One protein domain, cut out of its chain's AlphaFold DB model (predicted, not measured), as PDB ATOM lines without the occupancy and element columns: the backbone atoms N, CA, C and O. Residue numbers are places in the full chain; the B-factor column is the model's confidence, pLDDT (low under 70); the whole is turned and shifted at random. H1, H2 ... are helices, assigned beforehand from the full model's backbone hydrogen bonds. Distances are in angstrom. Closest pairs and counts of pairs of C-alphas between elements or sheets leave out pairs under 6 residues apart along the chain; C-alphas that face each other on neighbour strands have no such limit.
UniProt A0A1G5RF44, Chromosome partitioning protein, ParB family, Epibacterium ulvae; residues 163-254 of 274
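This is residues 163 to 254 of the 274 residues of the protein "Chromosome partitioning protein, ParB family" of Epibacterium ulvae (UniProt A0A1G5RF44). H3 and H5 lie side by side in a cluster of four helices, H4 packed on H3 and H2 on H5, while H1 lies far off at the other end. Residues 228 to 254, with no named element, fold back toward H1, then turn away. The 92 printed residues, all helix by class with under half in named elements, hold H1 to H5 in order; the whole is compact, radius of gyration of the C-alphas 13.7 A, spans 40 by 30 by 21 A.

H1, residues 163 to 171, touches no helix. H2, residues 183 to 188, touches residues 220 to 224 alone of H5, residues 216 to 227; the closest C-alphas, Phe 186 and Arg 220, are 5.9 A apart. H3, residues 192 to 203, touches H5 at a shallow tilt of 21 degrees, the same way; the closest C-alphas, Lys 192 and Ala 216, are 4.8 A apart. Every O i to N i+4 pair in the five helices is within hydrogen-bond range.

H1 begins at C-alpha 163 (85.634, -49.857, -0.837); H4 is residues 205 to 210; H5, 16.7 A long, ends at C-alpha 227 (63.905, -43.032, 20.610).

The printed part has no cut; H1 to H2 is a long link; residues 253 to 254 have pLDDT under 70.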
ATOM      1  N   ILE A 163      85.873 -50.966   0.085       93.38
ATOM      2  CA  ILE A 163      85.634 -49.857  -0.837       93.38
ATOM      3  C   ILE A 163      84.483 -48.962  -0.365       93.38
ATOM      4  O   ILE A 163      84.523 -47.772  -0.648       93.38
ATOM      5  N   ILE A 164      83.503 -49.491   0.382       94.75
ATOM      6  CA  ILE A 164      82.378 -48.714   0.918       94.75
ATOM      7  C   ILE A 164      82.878 -47.651   1.898       94.75
ATOM      8  O   ILE A 164      82.500 -46.492   1.761       94.75
ATOM      9  N   ASP A 165      83.801 -47.999   2.799       93.31
ATOM     10  CA  ASP A 165      84.428 -47.028   3.704       93.31
ATOM     11  C   ASP A 165      85.197 -45.949   2.936       93.31
ATOM     12  O   ASP A 165      85.087 -44.754   3.221       93.31
ATOM     13  N   SER A 166      85.960 -46.370   1.925       94.50
ATOM     14  CA  SER A 166      86.760 -45.456   1.104       94.50
ATOM     15  C   SER A 166      85.878 -44.505   0.288       94.50
ATOM     16  O   SER A 166      86.169 -43.311   0.198       94.50
ATOM     17  N   LEU A 167      84.787 -45.014  -0.291       96.25
ATOM     18  CA  LEU A 167      83.817 -44.229  -1.050       96.25
ATOM     19  C   LEU A 167      83.012 -43.311  -0.136       96.25
ATOM     20  O   LEU A 167      82.888 -42.137  -0.458       96.25
ATOM     21  N   GLY A 168      82.533 -43.796   1.010       95.94
ATOM     22  CA  GLY A 168      81.811 -42.984   1.988       95.94
ATOM     23  C   GLY A 168      82.638 -41.786   2.455       95.94
ATOM     24  O   GLY A 168      82.146 -40.658   2.460       95.94
ATOM     25  N   ALA A 169      83.928 -42.000   2.733       95.44
ATOM     26  CA  ALA A 169      84.857 -40.921   3.062       95.44
ATOM     27  C   ALA A 169      85.112 -39.973   1.872       95.44
ATOM     28  O   ALA A 169      85.092 -38.756   2.041       95.44
ATOM     29  N   THR A 170      85.322 -40.510   0.665       97.38
ATOM     30  CA  THR A 170      85.619 -39.713  -0.543       97.38
ATOM     31  C   THR A 170      84.431 -38.859  -0.990       97.38
ATOM     32  O   THR A 170      84.612 -37.718  -1.409       97.38
ATOM     33  N   LEU A 171      83.216 -39.402  -0.901       96.94
ATOM     34  CA  LEU A 171      81.971 -38.726  -1.260       96.94
ATOM     35  C   LEU A 171      81.500 -37.750  -0.173       96.94
ATOM     36  O   LEU A 171      80.605 -36.949  -0.431       96.94
ATOM     37  N   GLY A 172      82.085 -37.809   1.030       96.31
ATOM     38  CA  GLY A 172      81.611 -37.046   2.181       96.31
ATOM     39  C   GLY A 172      80.203 -37.464   2.602       96.31
ATOM     40  O   GLY A 172      79.384 -36.612   2.939       96.31
ATOM     41  N   THR A 173      79.895 -38.762   2.532       96.38
ATOM     42  CA  THR A 173      78.555 -39.286   2.811       96.38
ATOM     43  C   THR A 173      78.152 -39.007   4.257       96.38
ATOM     44  O   THR A 173      78.771 -39.487   5.206       96.38
ATOM     45  N   GLU A 174      77.062 -38.264   4.426       93.94
ATOM     46  CA  GLU A 174      76.495 -37.934   5.730       93.94
ATOM     47  C   GLU A 174      75.426 -38.962   6.116       93.94
ATOM     48  O   GLU A 174      74.267 -38.850   5.710       93.94
ATOM     49  N   MET A 175      75.788 -39.957   6.931       94.88
ATOM     50  CA  MET A 175      74.859 -41.030   7.317       94.88
ATOM     51  C   MET A 175      73.585 -40.538   8.014       94.88
ATOM     52  O   MET A 175      72.539 -41.152   7.835       94.88
ATOM     53  N   ALA A 176      73.622 -39.393   8.702       92.94
ATOM     54  CA  ALA A 176      72.440 -38.778   9.312       92.94
ATOM     55  C   ALA A 176      71.338 -38.391   8.299       92.94
ATOM     56  O   ALA A 176      70.184 -38.225   8.683       92.94
ATOM     57  N   LYS A 177      71.661 -38.255   7.002       94.38
ATOM     58  CA  LYS A 177      70.663 -38.038   5.934       94.38
ATOM     59  C   LYS A 177      69.940 -39.322   5.526       94.38
ATOM     60  O   LYS A 177      68.860 -39.254   4.939       94.38
ATOM     61  N   HIS A 178      70.554 -40.472   5.796       94.94
ATOM     62  CA  HIS A 178      70.136 -41.775   5.281       94.94
ATOM     63  C   HIS A 178      69.623 -42.722   6.356       94.94
ATOM     64  O   HIS A 178      68.805 -43.592   6.062       94.94
ATOM     65  N   TRP A 179      70.087 -42.550   7.588       95.19
ATOM     66  CA  TRP A 179      69.821 -43.449   8.693       95.19
ATOM     67  C   TRP A 179      69.496 -42.678   9.972       95.19
ATOM     68  O   TRP A 179      70.104 -41.651  10.273       95.19
ATOM     69  N   SER A 180      68.571 -43.232  10.749       91.94
ATOM     70  CA  SER A 180      68.248 -42.815  12.110       91.94
ATOM     71  C   SER A 180      68.191 -44.041  13.026       91.94
ATOM     72  O   SER A 180      67.873 -45.127  12.538       91.94
ATOM     73  N   PRO A 181      68.437 -43.892  14.341       93.19
ATOM     74  CA  PRO A 181      68.323 -44.998  15.285       93.19
ATOM     75  C   PRO A 181      66.958 -45.680  15.241       93.19
ATOM     76  O   PRO A 181      65.925 -45.018  15.189       93.19
ATOM     77  N   ASP A 182      66.964 -47.007  15.318       94.06
ATOM     78  CA  ASP A 182      65.767 -47.833  15.415       94.06
ATOM     79  C   ASP A 182      65.947 -48.950  16.453       94.06
ATOM     80  O   ASP A 182      67.034 -49.188  16.993       94.06
ATOM     81  N   SER A 183      64.851 -49.639  16.767       92.81
ATOM     82  CA  SER A 183      64.880 -50.777  17.683       92.81
ATOM     83  C   SER A 183      65.684 -51.956  17.126       92.81
ATOM     84  O   SER A 183      66.309 -52.676  17.911       92.81
ATOM     85  N   THR A 184      65.710 -52.139  15.801       95.88
ATOM     86  CA  THR A 184      66.429 -53.228  15.129       95.88
ATOM     87  C   THR A 184      67.914 -53.202  15.486       95.88
ATOM     88  O   THR A 184      68.450 -54.220  15.933       95.88
ATOM     89  N   LEU A 185      68.577 -52.043  15.402       95.75
ATOM     90  CA  LEU A 185      69.982 -51.899  15.795       95.75
ATOM     91  C   LEU A 185      70.214 -52.348  17.246       95.75
ATOM     92  O   LEU A 185      71.134 -53.123  17.523       95.75
ATOM     93  N   PHE A 186      69.397 -51.868  18.184       95.00
ATOM     94  CA  PHE A 186      69.600 -52.138  19.608       95.00
ATOM     95  C   PHE A 186      69.396 -53.615  19.957       95.00
ATOM     96  O   PHE A 186      70.122 -54.159  20.796       95.00
ATOM     97  N   GLU A 187      68.448 -54.285  19.300       95.25
ATOM     98  CA  GLU A 187      68.192 -55.713  19.492       95.25
ATOM     99  C   GLU A 187      69.313 -56.603  18.934       95.25
ATOM    100  O   GLU A 187      69.605 -57.660  19.509       95.25
ATOM    101  N   LEU A 188      69.992 -56.164  17.869       95.19
ATOM    102  CA  LEU A 188      71.115 -56.889  17.268       95.19
ATOM    103  C   LEU A 188      72.375 -56.873  18.146       95.19
ATOM    104  O   LEU A 188      73.132 -57.847  18.151       95.19
ATOM    105  N   ILE A 189      72.591 -55.820  18.938       94.25
ATOM    106  CA  ILE A 189      73.778 -55.707  19.793       94.25
ATOM    107  C   ILE A 189      73.595 -56.556  21.051       94.25
ATOM    108  O   ILE A 189      72.721 -56.316  21.887       94.25
ATOM    109  N   ARG A 190      74.449 -57.572  21.200       92.44
ATOM    110  CA  ARG A 190      74.422 -58.511  22.336       92.44
ATOM    111  C   ARG A 190      75.305 -58.072  23.499       92.44
ATOM    112  O   ARG A 190      75.022 -58.398  24.649       92.44
ATOM    113  N   ASP A 191      76.385 -57.364  23.196       93.38
ATOM    114  CA  ASP A 191      77.379 -57.003  24.190       93.38
ATOM    115  C   ASP A 191      76.888 -55.882  25.113       93.38
ATOM    116  O   ASP A 191      76.659 -54.748  24.690       93.38
ATOM    117  N   LYS A 192      76.791 -56.194  26.407       94.94
ATOM    118  CA  LYS A 192      76.345 -55.249  27.435       94.94
ATOM    119  C   LYS A 192      77.270 -54.031  27.548       94.94
ATOM    120  O   LYS A 192      76.784 -52.932  27.802       94.94
ATOM    121  N   THR A 193      78.584 -54.202  27.379       94.19
ATOM    122  CA  THR A 193      79.522 -53.072  27.506       94.19
ATOM    123  C   THR A 193      79.357 -52.067  26.367       94.19
ATOM    124  O   THR A 193      79.307 -50.864  26.614       94.19
ATOM    125  N   THR A 194      79.142 -52.560  25.148       95.69
ATOM    126  CA  THR A 194      78.821 -51.763  23.960       95.69
ATOM    127  C   THR A 194      77.478 -51.057  24.119       95.69
ATOM    128  O   THR A 194      77.405 -49.851  23.909       95.69
ATOM    129  N   LEU A 195      76.431 -51.759  24.571       96.81
ATOM    130  CA  LEU A 195      75.130 -51.137  24.845       96.81
ATOM    131  C   LEU A 195      75.236 -50.022  25.895       96.81
ATOM    132  O   LEU A 195      74.671 -48.950  25.703       96.81
ATOM    133  N   ASN A 196      75.992 -50.225  26.978       97.38
ATOM    134  CA  ASN A 196      76.220 -49.172  27.970       97.38
ATOM    135  C   ASN A 196      77.000 -47.979  27.393       97.38
ATOM    136  O   ASN A 196      76.732 -46.839  27.766       97.38
ATOM    137  N   ALA A 197      77.944 -48.217  26.482       96.81
ATOM    138  CA  ALA A 197      78.653 -47.149  25.789       96.81
ATOM    139  C   ALA A 197      77.730 -46.357  24.848       96.81
ATOM    140  O   ALA A 197      77.798 -45.133  24.832       96.81
ATOM    141  N   MET A 198      76.798 -47.019  24.157       97.19
ATOM    142  CA  MET A 198      75.750 -46.331  23.393       97.19
ATOM    143  C   MET A 198      74.805 -45.536  24.296       97.19
ATOM    144  O   MET A 198      74.459 -44.409  23.966       97.19
ATOM    145  N   VAL A 199      74.426 -46.074  25.462       97.81
ATOM    146  CA  VAL A 199      73.638 -45.334  26.467       97.81
ATOM    147  C   VAL A 199      74.390 -44.084  26.922       97.81
ATOM    148  O   VAL A 199      73.775 -43.033  27.064       97.81
ATOM    149  N   ARG A 200      75.711 -44.171  27.118       97.81
ATOM    150  CA  ARG A 200      76.544 -43.018  27.486       97.81
ATOM    151  C   ARG A 200      76.500 -41.931  26.417       97.81
ATOM    152  O   ARG A 200      76.298 -40.774  26.774       97.81
ATOM    153  N   ASP A 201      76.660 -42.308  25.152       96.56
ATOM    154  CA  ASP A 201      76.664 -41.362  24.035       96.56
ATOM    155  C   ASP A 201      75.260 -40.765  23.784       96.56
ATOM    156  O   ASP A 201      75.141 -39.563  23.577       96.56
ATOM    157  N   TYR A 202      74.195 -41.577  23.843       97.00
ATOM    158  CA  TYR A 202      72.840 -41.154  23.458       97.00
ATOM    159  C   TYR A 202      72.001 -40.602  24.621       97.00
ATOM    160  O   TYR A 202      71.367 -39.555  24.508       97.00
ATOM    161  N   ALA A 203      71.994 -41.294  25.764       96.81
ATOM    162  CA  ALA A 203      71.174 -40.968  26.938       96.81
ATOM    163  C   ALA A 203      71.946 -40.206  28.035       96.81
ATOM    164  O   ALA A 203      71.347 -39.784  29.031       96.81
ATOM    165  N   GLY A 204      73.261 -40.041  27.857       97.44
ATOM    166  CA  GLY A 204      74.156 -39.278  28.723       97.44
ATOM    167  C   GLY A 204      74.937 -40.118  29.738       97.44
ATOM    168  O   GLY A 204      74.544 -41.216  30.142       97.44
ATOM    169  N   THR A 205      76.055 -39.558  30.208       97.12
ATOM    170  CA  THR A 205      77.000 -40.226  31.120       97.12
ATOM    171  C   THR A 205      76.358 -40.683  32.426       97.12
ATOM    172  O   THR A 205      76.580 -41.822  32.832       97.12
ATOM    173  N   GLN A 206      75.501 -39.857  33.031       96.56
ATOM    174  CA  GLN A 206      74.803 -40.209  34.269       96.56
ATOM    175  C   GLN A 206      73.945 -41.476  34.100       96.56
ATOM    176  O   GLN A 206      74.011 -42.381  34.927       96.56
ATOM    177  N   ALA A 207      73.200 -41.583  32.992       96.31
ATOM    178  CA  ALA A 207      72.371 -42.753  32.698       96.31
ATOM    179  C   ALA A 207      73.214 -44.030  32.579       96.31
ATOM    180  O   ALA A 207      72.831 -45.100  33.053       96.31
ATOM    181  N   ALA A 208      74.379 -43.920  31.940       96.81
ATOM    182  CA  ALA A 208      75.281 -45.048  31.769       96.81
ATOM    183  C   ALA A 208      75.915 -45.495  33.092       96.81
ATOM    184  O   ALA A 208      76.065 -46.699  33.304       96.81
ATOM    185  N   GLU A 209      76.273 -44.556  33.968       97.00
ATOM    186  CA  GLU A 209      76.875 -44.831  35.278       97.00
ATOM    187  C   GLU A 209      75.869 -45.447  36.259       97.00
ATOM    188  O   GLU A 209      76.161 -46.488  36.852       97.00
ATOM    189  N   GLU A 210      74.657 -44.892  36.357       96.94
ATOM    190  CA  GLU A 210      73.564 -45.425  37.191       96.94
ATOM    191  C   GLU A 210      73.192 -46.866  36.815       96.94
ATOM    192  O   GLU A 210      72.796 -47.671  37.662       96.94
ATOM    193  N   HIS A 211      73.357 -47.219  35.539       95.88
ATOM    194  CA  HIS A 211      73.001 -48.525  34.997       95.88
ATOM    195  C   HIS A 211      74.213 -49.364  34.572       95.88
ATOM    196  O   HIS A 211      74.053 -50.313  33.802       95.88
ATOM    197  N   LEU A 212      75.417 -49.089  35.081       94.81
ATOM    198  CA  LEU A 212      76.644 -49.788  34.671       94.81
ATOM    199  C   LEU A 212      76.548 -51.318  34.847       94.81
ATOM    200  O   LEU A 212      76.921 -52.100  33.969       94.81
ATOM    201  N   THR A 213      75.985 -51.769  35.971       94.50
ATOM    202  CA  THR A 213      75.809 -53.196  36.285       94.50
ATOM    203  C   THR A 213      74.476 -53.771  35.791       94.50
ATOM    204  O   THR A 213      74.289 -54.986  35.869       94.50
ATOM    205  N   ALA A 214      73.600 -52.960  35.187       95.94
ATOM    206  CA  ALA A 214      72.287 -53.384  34.697       95.94
ATOM    207  C   ALA A 214      72.370 -54.393  33.539       95.94
ATOM    208  O   ALA A 214      73.428 -54.628  32.964       95.94
ATOM    209  N   THR A 215      71.262 -55.044  33.200       97.00
ATOM    210  CA  THR A 215      71.244 -56.043  32.117       97.00
ATOM    211  C   THR A 215      71.280 -55.385  30.731       97.00
ATOM    212  O   THR A 215      70.869 -54.237  30.586       97.00
ATOM    213  N   ALA A 216      71.684 -56.130  29.692       96.50
ATOM    214  CA  ALA A 216      71.593 -55.670  28.299       96.50
ATOM    215  C   ALA A 216      70.160 -55.242  27.925       96.50
ATOM    216  O   ALA A 216      69.967 -54.223  27.269       96.50
ATOM    217  N   LYS A 217      69.148 -55.965  28.431       97.19
ATOM    218  CA  LYS A 217      67.733 -55.599  28.281       97.19
ATOM    219  C   LYS A 217      67.446 -54.209  28.851       97.19
ATOM    220  O   LYS A 217      66.794 -53.410  28.193       97.19
ATOM    221  N   THR A 218      67.955 -53.910  30.046       97.62
ATOM    222  CA  THR A 218      67.808 -52.585  30.664       97.62
ATOM    223  C   THR A 218      68.445 -51.494  29.802       97.62
ATOM    224  O   THR A 218      67.830 -50.453  29.603       97.62
ATOM    225  N   HIS A 219      69.639 -51.729  29.249       97.88
ATOM    226  CA  HIS A 219      70.283 -50.760  28.352       97.88
ATOM    227  C   HIS A 219      69.476 -50.524  27.074       97.88
ATOM    228  O   HIS A 219      69.272 -49.368  26.716       97.88
ATOM    229  N   ARG A 220      68.942 -51.579  26.442       97.88
ATOM    230  CA  ARG A 220      68.038 -51.435  25.287       97.88
ATOM    231  C   ARG A 220      66.801 -50.619  25.636       97.88
ATOM    232  O   ARG A 220      66.474 -49.703  24.900       97.88
ATOM    233  N   THR A 221      66.170 -50.868  26.786       97.25
ATOM    234  CA  THR A 221      65.018 -50.070  27.240       97.25
ATOM    235  C   THR A 221      65.357 -48.586  27.382       97.25
ATOM    236  O   THR A 221      64.540 -47.751  27.016       97.25
ATOM    237  N   ILE A 222      66.552 -48.238  27.869       97.25
ATOM    238  CA  ILE A 222      66.979 -46.833  27.976       97.25
ATOM    239  C   ILE A 222      67.163 -46.203  26.589       97.25
ATOM    240  O   ILE A 222      66.729 -45.072  26.377       97.25
ATOM    241  N   LEU A 223      67.780 -46.926  25.649       97.38
ATOM    242  CA  LEU A 223      67.963 -46.468  24.267       97.38
ATOM    243  C   LEU A 223      66.613 -46.292  23.554       97.38
ATOM    244  O   LEU A 223      66.370 -45.249  22.952       97.38
ATOM    245  N   SER A 224      65.705 -47.260  23.694       96.56
ATOM    246  CA  SER A 224      64.341 -47.176  23.163       96.56
ATOM    247  C   SER A 224      63.549 -46.025  23.782       96.56
ATOM    248  O   SER A 224      62.869 -45.319  23.053       96.56
ATOM    249  N   ALA A 225      63.693 -45.773  25.090       96.56
ATOM    250  CA  ALA A 225      63.042 -44.640  25.750       96.56
ATOM    251  C   ALA A 225      63.535 -43.284  25.214       96.56
ATOM    252  O   ALA A 225      62.798 -42.306  25.237       96.56
ATOM    253  N   CYS A 226      64.785 -43.203  24.742       96.25
ATOM    254  CA  CYS A 226      65.274 -42.004  24.057       96.25
ATOM    255  C   CYS A 226      64.656 -41.866  22.660       96.25
ATOM    256  O   CYS A 226      64.313 -40.765  22.244       96.25
ATOM    257  N   LEU A 227      64.493 -42.987  21.949       94.00
ATOM    258  CA  LEU A 227      63.905 -43.032  20.610       94.00
ATOM    259  C   LEU A 227      62.405 -42.684  20.599       94.00
ATOM    260  O   LEU A 227      61.959 -41.954  19.721       94.00
ATOM    261  N   ASP A 228      61.630 -43.190  21.560       94.00
ATOM    262  CA  ASP A 228      60.179 -42.960  21.645       94.00
ATOM    263  C   ASP A 228      59.795 -41.642  22.349       94.00
ATOM    264  O   ASP A 228      58.616 -41.285  22.411       94.00
ATOM    265  N   GLY A 229      60.785 -40.903  22.859       93.31
ATOM    266  CA  GLY A 229      60.601 -39.621  23.535       93.31
ATOM    267  C   GLY A 229      60.182 -39.719  25.007       93.31
ATOM    268  O   GLY A 229      59.995 -38.685  25.648       93.31
ATOM    269  N   THR A 230      60.079 -40.921  25.584       95.88
ATOM    270  CA  THR A 230      59.843 -41.119  27.028       95.88
ATOM    271  C   THR A 230      60.991 -40.546  27.869       95.88
ATOM    272  O   THR A 230      60.789 -40.103  29.002       95.88
ATOM    273  N   ARG A 231      62.207 -40.535  27.315       94.81
ATOM    274  CA  ARG A 231      63.413 -39.936  27.882       94.81
ATOM    275  C   ARG A 231      63.983 -38.915  26.901       94.81
ATOM    276  O   ARG A 231      64.176 -39.222  25.733       94.81
ATOM    277  N   THR A 232      64.338 -37.730  27.389       95.31
ATOM    278  CA  THR A 232      65.078 -36.757  26.577       95.31
ATOM    279  C   THR A 232      66.496 -37.279  26.305       95.31
ATOM    280  O   THR A 232      67.223 -37.531  27.275       95.31
ATOM    281  N   PRO A 233      66.912 -37.448  25.036       95.75
ATOM    282  CA  PRO A 233      68.284 -37.828  24.717       95.75
ATOM    283  C   PRO A 233      69.255 -36.707  25.100       95.75
ATOM    284  O   PRO A 233      68.923 -35.523  25.027       95.75
ATOM    285  N   ALA A 234      70.468 -37.086  25.498       96.75
ATOM    286  CA  ALA A 234      71.553 -36.136  25.725       96.75
ATOM    287  C   ALA A 234      72.067 -35.557  24.397       96.75
ATOM    288  O   ALA A 234      72.376 -34.370  24.328       96.75
ATOM    289  N   ASP A 235      72.102 -36.384  23.348       94.19
ATOM    290  CA  ASP A 235      72.381 -35.972  21.974       94.19
ATOM    291  C   ASP A 235      71.226 -36.402  21.048       94.19
ATOM    292  O   ASP A 235      71.111 -37.580  20.707       94.19
ATOM    293  N   PRO A 236      70.348 -35.470  20.633       90.19
ATOM    294  CA  PRO A 236      69.251 -35.765  19.710       90.19
ATOM    295  C   PRO A 236      69.705 -36.195  18.309       90.19
ATOM    296  O   PRO A 236      68.929 -36.819  17.594       90.19
ATOM    297  N   ASN A 237      70.937 -35.859  17.913       91.25
ATOM    298  CA  ASN A 237      71.509 -36.204  16.609       91.25
ATOM    299  C   ASN A 237      72.477 -37.388  16.711       91.25
ATOM    300  O   ASN A 237      73.308 -37.593  15.822       91.25
ATOM    301  N   TRP A 238      72.394 -38.143  17.809       95.00
ATOM    302  CA  TRP A 238      73.302 -39.240  18.071       95.00
ATOM    303  C   TRP A 238      73.275 -40.275  16.948       95.00
ATOM    304  O   TRP A 238      72.227 -40.696  16.455       95.00
ATOM    305  N   MET A 239      74.469 -40.753  16.622       94.38
ATOM    306  CA  MET A 239      74.683 -41.854  15.709       94.38
ATOM    307  C   MET A 239      75.739 -42.789  16.307       94.38
ATOM    308  O   MET A 239      76.745 -42.313  16.848       94.38
ATOM    309  N   PRO A 240      75.559 -44.118  16.225       95.12
ATOM    310  CA  PRO A 240      76.571 -45.039  16.708       95.12
ATOM    311  C   PRO A 240      77.849 -44.891  15.883       95.12
ATOM    312  O   PRO A 240      77.811 -44.690  14.668       95.12
ATOM    313  N   ARG A 241      78.999 -45.100  16.531       94.38
ATOM    314  CA  ARG A 241      80.330 -45.040  15.890       94.38
ATOM    315  C   ARG A 241      80.459 -45.936  14.650       94.38
ATOM    316  O   ARG A 241      81.290 -45.666  13.791       94.38
ATOM    317  N   TYR A 242      79.627 -46.976  14.550       93.44
ATOM    318  CA  TYR A 242      79.587 -47.903  13.419       93.44
ATOM    319  C   TYR A 242      79.104 -47.284  12.100       93.44
ATOM    320  O   TYR A 242      79.359 -47.856  11.053       93.44
ATOM    321  N   MET A 243      78.419 -46.140  12.133       94.50
ATOM    322  CA  MET A 243      77.924 -45.466  10.923       94.50
ATOM    323  C   MET A 243      78.910 -44.414  10.386       94.50
ATOM    324  O   MET A 243      78.584 -43.662   9.475       94.50
ATOM    325  N   ALA A 244      80.101 -44.296  10.975       93.00
ATOM    326  CA  ALA A 244      81.152 -43.438  10.440       93.00
ATOM    327  C   ALA A 244      81.849 -44.095   9.235       93.00
ATOM    328  O   ALA A 244      81.836 -45.315   9.106       93.00
ATOM    329  N   PHE A 245      82.511 -43.283   8.407       93.69
ATOM    330  CA  PHE A 245      83.406 -43.747   7.343       93.69
ATOM    331  C   PHE A 245      84.842 -43.259   7.624       93.69
ATOM    332  O   PHE A 245      85.073 -42.046   7.603       93.69
ATOM    333  N   PRO A 246      85.816 -44.150   7.895       90.94
ATOM    334  CA  PRO A 246      85.663 -45.599   8.068       90.94
ATOM    335  C   PRO A 246      84.881 -45.963   9.340       90.94
ATOM    336  O   PRO A 246      84.836 -45.175  10.292       90.94
ATOM    337  N   GLN A 247      84.320 -47.175   9.369       91.31
ATOM    338  CA  GLN A 247      83.567 -47.690  10.515       91.31
ATOM    339  C   GLN A 247      84.349 -47.564  11.838       91.31
ATOM    340  O   GLN A 247      85.426 -48.139  12.015       91.31
ATOM    341  N   GLY A 248      83.785 -46.835  12.806       90.75
ATOM    342  CA  GLY A 248      84.333 -46.709  14.157       90.75
ATOM    343  C   GLY A 248      83.965 -47.884  15.070       90.75
ATOM    344  O   GLY A 248      83.113 -48.706  14.746       90.75
ATOM    345  N   SER A 249      84.575 -47.946  16.258       91.62
ATOM    346  CA  SER A 249      84.308 -48.988  17.262       91.62
ATOM    347  C   SER A 249      84.050 -48.408  18.654       91.62
ATOM    348  O   SER A 249      84.558 -47.346  19.030       91.62
ATOM    349  N   TYR A 250      83.255 -49.137  19.435       90.81
ATOM    350  CA  TYR A 250      83.069 -48.918  20.871       90.81
ATOM    351  C   TYR A 250      84.101 -49.657  21.736       90.81
ATOM    352  O   TYR A 250      84.196 -49.385  22.930       90.81
ATOM    353  N   ARG A 251      84.875 -50.573  21.144       84.38
ATOM    354  CA  ARG A 251      85.934 -51.347  21.802       84.38
ATOM    355  C   ARG A 251      87.308 -50.928  21.280       84.38
ATOM    356  O   ARG A 251      87.445 -50.573  20.113       84.38
ATOM    357  N   GLU A 252      88.314 -50.994  22.149       71.25
ATOM    358  CA  GLU A 252      89.718 -50.709  21.800       71.25
ATOM    359  C   GLU A 252      90.363 -51.846  20.973       71.25
ATOM    360  O   GLU A 252      91.284 -51.609  20.192       71.25
ATOM    361  N   ASP A 253      89.838 -53.070  21.109       59.62
ATOM    362  CA  ASP A 253      90.116 -54.254  20.284       59.62
ATOM    363  C   ASP A 253      89.469 -54.088  18.892       59.62
ATOM    364  O   ASP A 253      88.269 -53.834  18.772       59.62
ATOM    365  N   LYS A 254      90.285 -54.181  17.835       57.03
ATOM    366  CA  LYS A 254      90.014 -53.706  16.464       57.03
ATOM    367  C   LYS A 254      89.119 -54.604  15.597       57.03
ATOM    368  O   LYS A 254      89.161 -54.475  14.375       57.03
TER     369      LYS A 254